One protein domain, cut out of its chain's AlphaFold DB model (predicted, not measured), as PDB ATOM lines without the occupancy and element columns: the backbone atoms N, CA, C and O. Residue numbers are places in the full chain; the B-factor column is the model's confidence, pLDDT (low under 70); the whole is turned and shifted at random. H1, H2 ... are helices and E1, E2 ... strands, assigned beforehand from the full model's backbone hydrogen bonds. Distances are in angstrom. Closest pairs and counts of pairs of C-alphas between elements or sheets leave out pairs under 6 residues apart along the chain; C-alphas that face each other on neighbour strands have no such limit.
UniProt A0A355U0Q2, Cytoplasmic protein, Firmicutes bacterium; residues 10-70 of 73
ATOM      1  N   CYS A  10     -14.990  31.602  39.442       95.00
ATOM      2  CA  CYS A  10     -14.466  32.784  38.807       95.00
ATOM      3  C   CYS A  10     -13.216  33.239  39.558       95.00
ATOM      4  O   CYS A  10     -13.009  32.912  40.727       95.00
ATOM      5  N   GLY A  11     -12.387  34.019  38.882       95.69
ATOM      6  CA  GLY A  11     -11.204  34.623  39.465       95.69
ATOM      7  C   GLY A  11     -11.022  36.037  38.955       95.69
ATOM      8  O   GLY A  11     -11.146  36.288  37.758       95.69
ATOM      9  N   CYS A  12     -10.719  36.960  39.862       96.94
ATOM     10  CA  CYS A  12     -10.298  38.300  39.489       96.94
ATOM     11  C   CYS A  12      -8.781  38.314  39.326       96.94
ATOM     12  O   CYS A  12      -8.063  38.142  40.310       96.94
ATOM     13  N   PHE A  13      -8.274  38.548  38.117       96.50
ATOM     14  CA  PHE A  13      -6.825  38.589  37.893       96.50
ATOM     15  C   PHE A  13      -6.184  39.926  38.289       96.50
ATOM     16  O   PHE A  13      -4.975  40.070  38.197       96.50
ATOM     17  N   TYR A  14      -6.955  40.894  38.785       97.62
ATOM     18  CA  TYR A  14      -6.403  42.094  39.412       97.62
ATOM     19  C   TYR A  14      -6.089  41.873  40.901       97.62
ATOM     20  O   TYR A  14      -4.950  42.030  41.323       97.62
ATOM     21  N   CYS A  15      -7.082  41.459  41.703       97.69
ATOM     22  CA  CYS A  15      -6.914  41.247  43.153       97.69
ATOM     23  C   CYS A  15      -6.626  39.790  43.560       97.69
ATOM     24  O   CYS A  15      -6.552  39.488  44.749       97.69
ATOM     25  N   LEU A  16      -6.518  38.887  42.581       96.69
ATOM     26  CA  LEU A  16      -6.210  37.457  42.724       96.69
ATOM     27  C   LEU A  16      -7.232  36.626  43.524       96.69
ATOM     28  O   LEU A  16      -6.989  35.453  43.807       96.69
ATOM     29  N   LYS A  17      -8.401  37.182  43.866       97.69
ATOM     30  CA  LYS A  17      -9.458  36.433  44.559       97.69
ATOM     31  C   LYS A  17     -10.161  35.447  43.631       97.69
ATOM     32  O   LYS A  17     -10.537  35.802  42.514       97.69
ATOM     33  N   ILE A  18     -10.403  34.248  44.156       96.31
ATOM     34  CA  ILE A  18     -11.229  33.192  43.557       96.31
ATOM     35  C   ILE A  18     -12.558  33.146  44.312       96.31
ATOM     36  O   ILE A  18     -12.569  33.204  45.541       96.31
ATOM     37  N   PHE A  19     -13.668  33.069  43.584       96.00
ATOM     38  CA  PHE A  19     -15.027  33.148  44.128       96.00
ATOM     39  C   PHE A  19     -16.037  32.482  43.187       96.00
ATOM     40  O   PHE A  19     -15.684  32.065  42.085       96.00
ATOM     41  N   ARG A  20     -17.298  32.349  43.599       94.81
ATOM     42  CA  ARG A  20     -18.371  31.812  42.749       94.81
ATOM     43  C   ARG A  20     -19.009  32.902  41.898       94.81
ATOM     44  O   ARG A  20     -19.212  34.020  42.360       94.81
ATOM     45  N   SER A  21     -19.425  32.568  40.674       94.56
ATOM     46  CA  SER A  21     -20.148  33.517  39.810       94.56
ATOM     47  C   SER A  21     -21.445  34.052  40.433       94.56
ATOM     48  O   SER A  21     -21.872  35.146  40.083       94.56
ATOM     49  N   SER A  22     -22.037  33.336  41.394       94.88
ATOM     50  CA  SER A  22     -23.197  33.783  42.178       94.88
ATOM     51  C   SER A  22     -22.913  34.957  43.122       94.88
ATOM     52  O   SER A  22     -23.852  35.590  43.598       94.88
ATOM     53  N   GLU A  23     -21.645  35.258  43.402       97.06
ATOM     54  CA  GLU A  23     -21.245  36.392  44.239       97.06
ATOM     55  C   GLU A  23     -21.163  37.707  43.451       97.06
ATOM     56  O   GLU A  23     -21.126  38.780  44.052       97.06
ATOM     57  N   ILE A  24     -21.143  37.639  42.117       95.56
ATOM     58  CA  ILE A  24     -21.119  38.807  41.232       95.56
ATOM     59  C   ILE A  24     -22.498  39.461  41.263       95.56
ATOM     60  O   ILE A  24     -23.505  38.829  40.947       95.56
ATOM     61  N   LYS A  25     -22.534  40.739  41.642       94.44
ATOM     62  CA  LYS A  25     -23.775  41.521  41.761       94.44
ATOM     63  C   LYS A  25     -23.931  42.568  40.668       94.44
ATOM     64  O   LYS A  25     -25.037  43.046  40.447       94.44
ATOM     65  N   GLU A  26     -22.827  42.931  40.025       95.19
ATOM     66  CA  GLU A  26     -22.752  44.065  39.117       95.19
ATOM     67  C   GLU A  26     -22.054  43.657  37.821       95.19
ATOM     68  O   GLU A  26     -21.054  42.931  37.817       95.19
ATOM     69  N   SER A  27     -22.602  44.148  36.718       93.94
ATOM     70  CA  SER A  27     -22.029  44.072  35.385       93.94
ATOM     71  C   SER A  27     -22.216  45.410  34.689       93.94
ATOM     72  O   SER A  27     -23.189  46.125  34.938       93.94
ATOM     73  N   VAL A  28     -21.271  45.753  33.820       93.12
ATOM     74  CA  VAL A  28     -21.334  46.951  32.987       93.12
ATOM     75  C   VAL A  28     -21.639  46.560  31.544       93.12
ATOM     76  O   VAL A  28     -21.109  45.553  31.072       93.12
ATOM     77  N   PRO A  29     -22.496  47.310  30.833       92.12
ATOM     78  CA  PRO A  29     -22.760  47.054  29.424       92.12
ATOM     79  C   PRO A  29     -21.531  47.398  28.576       92.12
ATOM     80  O   PRO A  29     -20.876  48.414  28.803       92.12
ATOM     81  N   GLU A  30     -21.250  46.574  27.571       87.62
ATOM     82  CA  GLU A  30     -20.211  46.828  26.572       87.62
ATOM     83  C   GLU A  30     -20.806  47.357  25.264       87.62
ATOM     84  O   GLU A  30     -21.949  47.052  24.890       87.62
ATOM     85  N   GLU A  31     -19.999  48.110  24.515       88.06
ATOM     86  CA  GLU A  31     -20.327  48.463  23.137       88.06
ATOM     87  C   GLU A  31     -20.522  47.179  22.311       88.06
ATOM     88  O   GLU A  31     -19.643  46.327  22.233       88.06
ATOM     89  N   GLY A  32     -21.707  47.012  21.715       86.00
ATOM     90  CA  GLY A  32     -22.081  45.787  20.994       86.00
ATOM     91  C   GLY A  32     -23.059  44.867  21.734       86.00
ATOM     92  O   GLY A  32     -23.402  43.808  21.211       86.00
ATOM     93  N   GLY A  33     -23.564  45.273  22.906       85.06
ATOM     94  CA  GLY A  33     -24.654  44.574  23.603       85.06
ATOM     95  C   GLY A  33     -24.205  43.389  24.463       85.06
ATOM     96  O   GLY A  33     -25.030  42.550  24.833       85.06
ATOM     97  N   GLY A  34     -22.904  43.310  24.754       87.56
ATOM     98  CA  GLY A  34     -22.338  42.437  25.778       87.56
ATOM     99  C   GLY A  34     -22.419  43.059  27.171       87.56
ATOM    100  O   GLY A  34     -22.840  44.202  27.339       87.56
ATOM    101  N   GLU A  35     -21.996  42.296  28.173       91.25
ATOM    102  CA  GLU A  35     -21.838  42.774  29.542       91.25
ATOM    103  C   GLU A  35     -20.556  42.201  30.132       91.25
ATOM    104  O   GLU A  35     -20.268  41.011  29.952       91.25
ATOM    105  N   THR A  36     -19.854  43.022  30.905       91.88
ATOM    106  CA  THR A  36     -18.647  42.626  31.622       91.88
ATOM    107  C   THR A  36     -18.879  42.665  33.120       91.88
ATOM    108  O   THR A  36     -19.349  43.649  33.687       91.88
ATOM    109  N   ALA A  37     -18.595  41.537  33.770       94.25
ATOM    110  CA  ALA A  37     -18.778  41.367  35.201       94.25
ATOM    111  C   ALA A  37     -17.733  42.155  35.993       94.25
ATOM    112  O   ALA A  37     -16.538  42.078  35.704       94.25
ATOM    113  N   LEU A  38     -18.178  42.825  37.053       96.56
ATOM    114  CA  LEU A  38     -17.283  43.475  38.000       96.56
ATOM    115  C   LEU A  38     -16.931  42.523  39.140       96.56
ATOM    116  O   LEU A  38     -17.769  41.776  39.656       96.56
ATOM    117  N   CYS A  39     -15.667  42.550  39.561       97.38
ATOM    118  CA  CYS A  39     -15.215  41.789  40.714       97.38
ATOM    119  C   CYS A  39     -15.974  42.246  41.973       97.38
ATOM    120  O   CYS A  39     -15.853  43.414  42.349       97.38
ATOM    121  N   PRO A  40     -16.658  41.350  42.711       97.75
ATOM    122  CA  PRO A  40     -17.440  41.736  43.889       97.75
ATOM    123  C   PRO A  40     -16.574  42.185  45.076       97.75
ATOM    124  O   PRO A  40     -17.099  42.642  46.089       97.75
ATOM    125  N   TYR A  41     -15.250  42.048  44.967       98.12
ATOM    126  CA  TYR A  41     -14.300  42.374  46.027       98.12
ATOM    127  C   TYR A  41     -13.504  43.657  45.790       98.12
ATOM    128  O   TYR A  41     -13.053  44.262  46.759       98.12
ATOM    129  N   CYS A  42     -13.286  44.058  44.536       97.81
ATOM    130  CA  CYS A  42     -12.508  45.261  44.213       97.81
ATOM    131  C   CYS A  42     -13.110  46.130  43.100       97.81
ATOM    132  O   CYS A  42     -12.537  47.167  42.786       97.81
ATOM    133  N   GLY A  43     -14.242  45.735  42.513       96.88
ATOM    134  CA  GLY A  43     -15.020  46.559  41.581       96.88
ATOM    135  C   GLY A  43     -14.482  46.662  40.152       96.88
ATOM    136  O   GLY A  43     -15.145  47.259  39.317       96.88
ATOM    137  N   ILE A  44     -13.320  46.084  39.844       96.25
ATOM    138  CA  ILE A  44     -12.741  46.095  38.488       96.25
ATOM    139  C   ILE A  44     -13.313  44.983  37.598       96.25
ATOM    140  O   ILE A  44     -13.631  43.883  38.061       96.25
ATOM    141  N   ASP A  45     -13.347  45.254  36.301       94.44
ATOM    142  CA  ASP A  45     -13.753  44.419  35.169       94.44
ATOM    143  C   ASP A  45     -12.725  43.332  34.771       94.44
ATOM    144  O   ASP A  45     -12.604  42.940  33.615       94.44
ATOM    145  N   ALA A  46     -11.979  42.792  35.738       95.50
ATOM    146  CA  ALA A  46     -10.905  41.821  35.503       95.50
ATOM    147  C   ALA A  46     -11.299  40.385  35.908       95.50
ATOM    148  O   ALA A  46     -10.527  39.700  36.585       95.50
ATOM    149  N   VAL A  47     -12.519  39.943  35.581       94.75
ATOM    150  CA  VAL A  47     -13.085  38.649  36.019       94.75
ATOM    151  C   VAL A  47     -13.018  37.592  34.913       94.75
ATOM    152  O   VAL A  47     -13.510  37.794  33.809       94.75
ATOM    153  N   LEU A  48     -12.470  36.416  35.234       92.88
ATOM    154  CA  LEU A  48     -12.430  35.234  34.366       92.88
ATOM    155  C   LEU A  48     -13.241  34.097  34.990       92.88
ATOM    156  O   LEU A  48     -13.194  33.911  36.202       92.88
ATOM    157  N   GLY A  49     -13.954  33.318  34.177       91.06
ATOM    158  CA  GLY A  49     -14.682  32.125  34.618       91.06
ATOM    159  C   GLY A  49     -14.052  30.823  34.122       91.06
ATOM    160  O   GLY A  49     -13.395  30.802  33.083       91.06
ATOM    161  N   GLU A  50     -14.323  29.708  34.805       84.94
ATOM    162  CA  GLU A  50     -13.877  28.361  34.392       84.94
ATOM    163  C   GLU A  50     -14.381  27.919  33.009       84.94
ATOM    164  O   GLU A  50     -13.820  27.006  32.402       84.94
ATOM    165  N   ALA A  51     -15.418  28.573  32.471       68.44
ATOM    166  CA  ALA A  51     -15.929  28.338  31.120       68.44
ATOM    167  C   ALA A  51     -14.858  28.410  30.014       68.44
ATOM    168  O   ALA A  51     -15.079  27.863  28.936       68.44
ATOM    169  N   ILE A  52     -13.708  29.029  30.294       64.50
ATOM    170  CA  ILE A  52     -12.571  29.182  29.380       64.50
ATOM    171  C   ILE A  52     -11.771  27.863  29.225       64.50
ATOM    172  O   ILE A  52     -10.842  27.783  28.428       64.50
ATOM    173  N   GLY A  53     -12.138  26.787  29.937       68.75
ATOM    174  CA  GLY A  53     -11.492  25.472  29.798       68.75
ATOM    175  C   GLY A  53     -10.131  25.377  30.492       68.75
ATOM    176  O   GLY A  53      -9.391  24.416  30.285       68.75
ATOM    177  N   VAL A  54      -9.810  26.362  31.332       69.69
ATOM    178  CA  VAL A  54      -8.596  26.417  32.147       69.69
ATOM    179  C   VAL A  54      -9.023  26.484  33.615       69.69
ATOM    180  O   VAL A  54      -9.892  27.298  33.940       69.69
ATOM    181  N   PRO A  55      -8.444  25.664  34.512       81.31
ATOM    182  CA  PRO A  55      -8.714  25.775  35.939       81.31
ATOM    183  C   PRO A  55      -8.380  27.182  36.437       81.31
ATOM    184  O   PRO A  55      -7.245  27.649  36.287       81.31
ATOM    185  N   ILE A  56      -9.358  27.850  37.047       87.19
ATOM    186  CA  ILE A  56      -9.126  29.128  37.711       87.19
ATOM    187  C   ILE A  56      -8.353  28.843  38.999       87.19
ATOM    188  O   ILE A  56      -8.904  28.385  39.994       87.19
ATOM    189  N   GLY A  57      -7.046  29.087  38.952       89.00
ATOM    190  CA  GLY A  57      -6.142  28.930  40.083       89.00
ATOM    191  C   GLY A  57      -5.230  30.138  40.234       89.00
ATOM    192  O   GLY A  57      -4.992  30.873  39.276       89.00
ATOM    193  N   GLU A  58      -4.681  30.305  41.434       90.50
ATOM    194  CA  GLU A  58      -3.834  31.444  41.801       90.50
ATOM    195  C   GLU A  58      -2.700  31.667  40.793       90.50
ATOM    196  O   GLU A  58      -2.590  32.745  40.227       90.50
ATOM    197  N   LYS A  59      -1.957  30.611  40.429       93.00
ATOM    198  CA  LYS A  59      -0.870  30.690  39.435       93.00
ATOM    199  C   LYS A  59      -1.321  31.227  38.071       93.00
ATOM    200  O   LYS A  59      -0.546  31.899  37.396       93.00
ATOM    201  N   PHE A  60      -2.531  30.886  37.627       92.56
ATOM    202  CA  PHE A  60      -3.069  31.393  36.366       92.56
ATOM    203  C   PHE A  60      -3.435  32.873  36.499       92.56
ATOM    204  O   PHE A  60      -3.005  33.676  35.677       92.56
ATOM    205  N   LEU A  61      -4.140  33.246  37.571       95.12
ATOM    206  CA  LEU A  61      -4.499  34.637  37.844       95.12
ATOM    207  C   LEU A  61      -3.265  35.531  38.001       95.12
ATOM    208  O   LEU A  61      -3.255  36.622  37.445       95.12
ATOM    209  N   THR A  62      -2.206  35.059  38.668       95.38
ATOM    210  CA  THR A  62      -0.938  35.790  38.801       95.38
ATOM    211  C   THR A  62      -0.306  36.066  37.441       95.38
ATOM    212  O   THR A  62       0.071  37.197  37.173       95.38
ATOM    213  N   LYS A  63      -0.262  35.083  36.532       94.69
ATOM    214  CA  LYS A  63       0.278  35.301  35.178       94.69
ATOM    215  C   LYS A  63      -0.525  36.324  34.375       94.69
ATOM    216  O   LYS A  63       0.047  37.113  33.632       94.69
ATOM    217  N   MET A  64      -1.850  36.299  34.510       94.75
ATOM    218  CA  MET A  64      -2.722  37.291  33.876       94.75
ATOM    219  C   MET A  64      -2.509  38.674  34.509       94.75
ATOM    220  O   MET A  64      -2.415  39.670  33.800       94.75
ATOM    221  N   ASN A  65      -2.347  38.750  35.831       96.50
ATOM    222  CA  ASN A  65      -1.987  39.995  36.502       96.50
ATOM    223  C   ASN A  65      -0.679  40.570  35.950       96.50
ATOM    224  O   ASN A  65      -0.647  41.716  35.516       96.50
ATOM    225  N   GLU A  66       0.363  39.743  35.891       95.69
ATOM    226  CA  GLU A  66       1.690  40.140  35.428       95.69
ATOM    227  C   GLU A  66       1.678  40.642  33.982       95.69
ATOM    228  O   GLU A  66       2.376  41.595  33.647       95.69
ATOM    229  N   TYR A  67       0.884  40.020  33.109       95.19
ATOM    230  CA  TYR A  67       0.814  40.413  31.704       95.19
ATOM    231  C   TYR A  67       0.071  41.745  31.487       95.19
ATOM    232  O   TYR A  67       0.485  42.549  30.641       95.19
ATOM    233  N   TRP A  68      -1.033  41.969  32.212       95.19
ATOM    234  CA  TRP A  68      -1.927  43.117  32.000       95.19
ATOM    235  C   TRP A  68      -1.644  44.317  32.912       95.19
ATOM    236  O   TRP A  68      -1.861  45.446  32.479       95.19
ATOM    237  N   PHE A  69      -1.184  44.096  34.144       94.00
ATOM    238  CA  PHE A  69      -1.106  45.131  35.184       94.00
ATOM    239  C   PHE A  69       0.308  45.414  35.707       94.00
ATOM    240  O   PHE A  69       0.475  46.354  36.484       94.00
ATOM    241  N   SER A  70       1.332  44.661  35.290       90.69
ATOM    242  CA  SER A  70       2.716  45.025  35.617       90.69
ATOM    243  C   SER A  70       3.151  46.290  34.868       90.69
ATOM    244  O   SER A  70       2.757  46.475  33.710       90.69
TER     245      SER A  70
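This is residues 10 to 70 of the 73 residues of the protein "Cytoplasmic protein" of Firmicutes bacterium (UniProt A0A355U0Q2). A small three-stranded sheet, E2 E1 E5, sits in the middle, with helix H1 at one end of the long axis and a hairpin, E3 and E4, at the other. The printed part has 61 residues, in order E1 E2 E3 E4 E5 H1, and both sheets are antiparallel. The class is mixed, with 27 residues, under half, in named elements. It is compact, radius of gyration of the C-alphas 11.3 A, spanning 31 by 25 by 23 A.

E1, residues 10 to 12, forms an antiparallel hairpin with E2, residues 18 to 20; N 10 and O 19, 2.8 A apart, are within hydrogen-bond range. E3, residues 27 to 29, and E4, residues 35 to 37, form another, with N 36 and O 28 at 2.8 A. E5, residues 47 to 49, is antiparallel to E1, with N 11 and O 48 at 2.8 A. The closest C-alphas of E4 and E5, those of Ala 37 and Val 47, are 6.4 A apart. H1, residues 58 to 69, only grazes the three-stranded sheet; its C-alpha 61 is 6.9 A from C-alpha 11, the closest pair with E1. In H1 every O i to N i+4 pair is within range.

E1 begins at C-alpha 10 (-14.466, 32.784, 38.807). H1, 15.4 A long, ends at C-alpha 69 (-1.106, 45.131, 35.184).

The C-alphas farthest apart, of Gly 32 and Lys 59, are 31.9 A apart. The printed part has no cut and no long link. Residues 51 to 54 have pLDDT under 70.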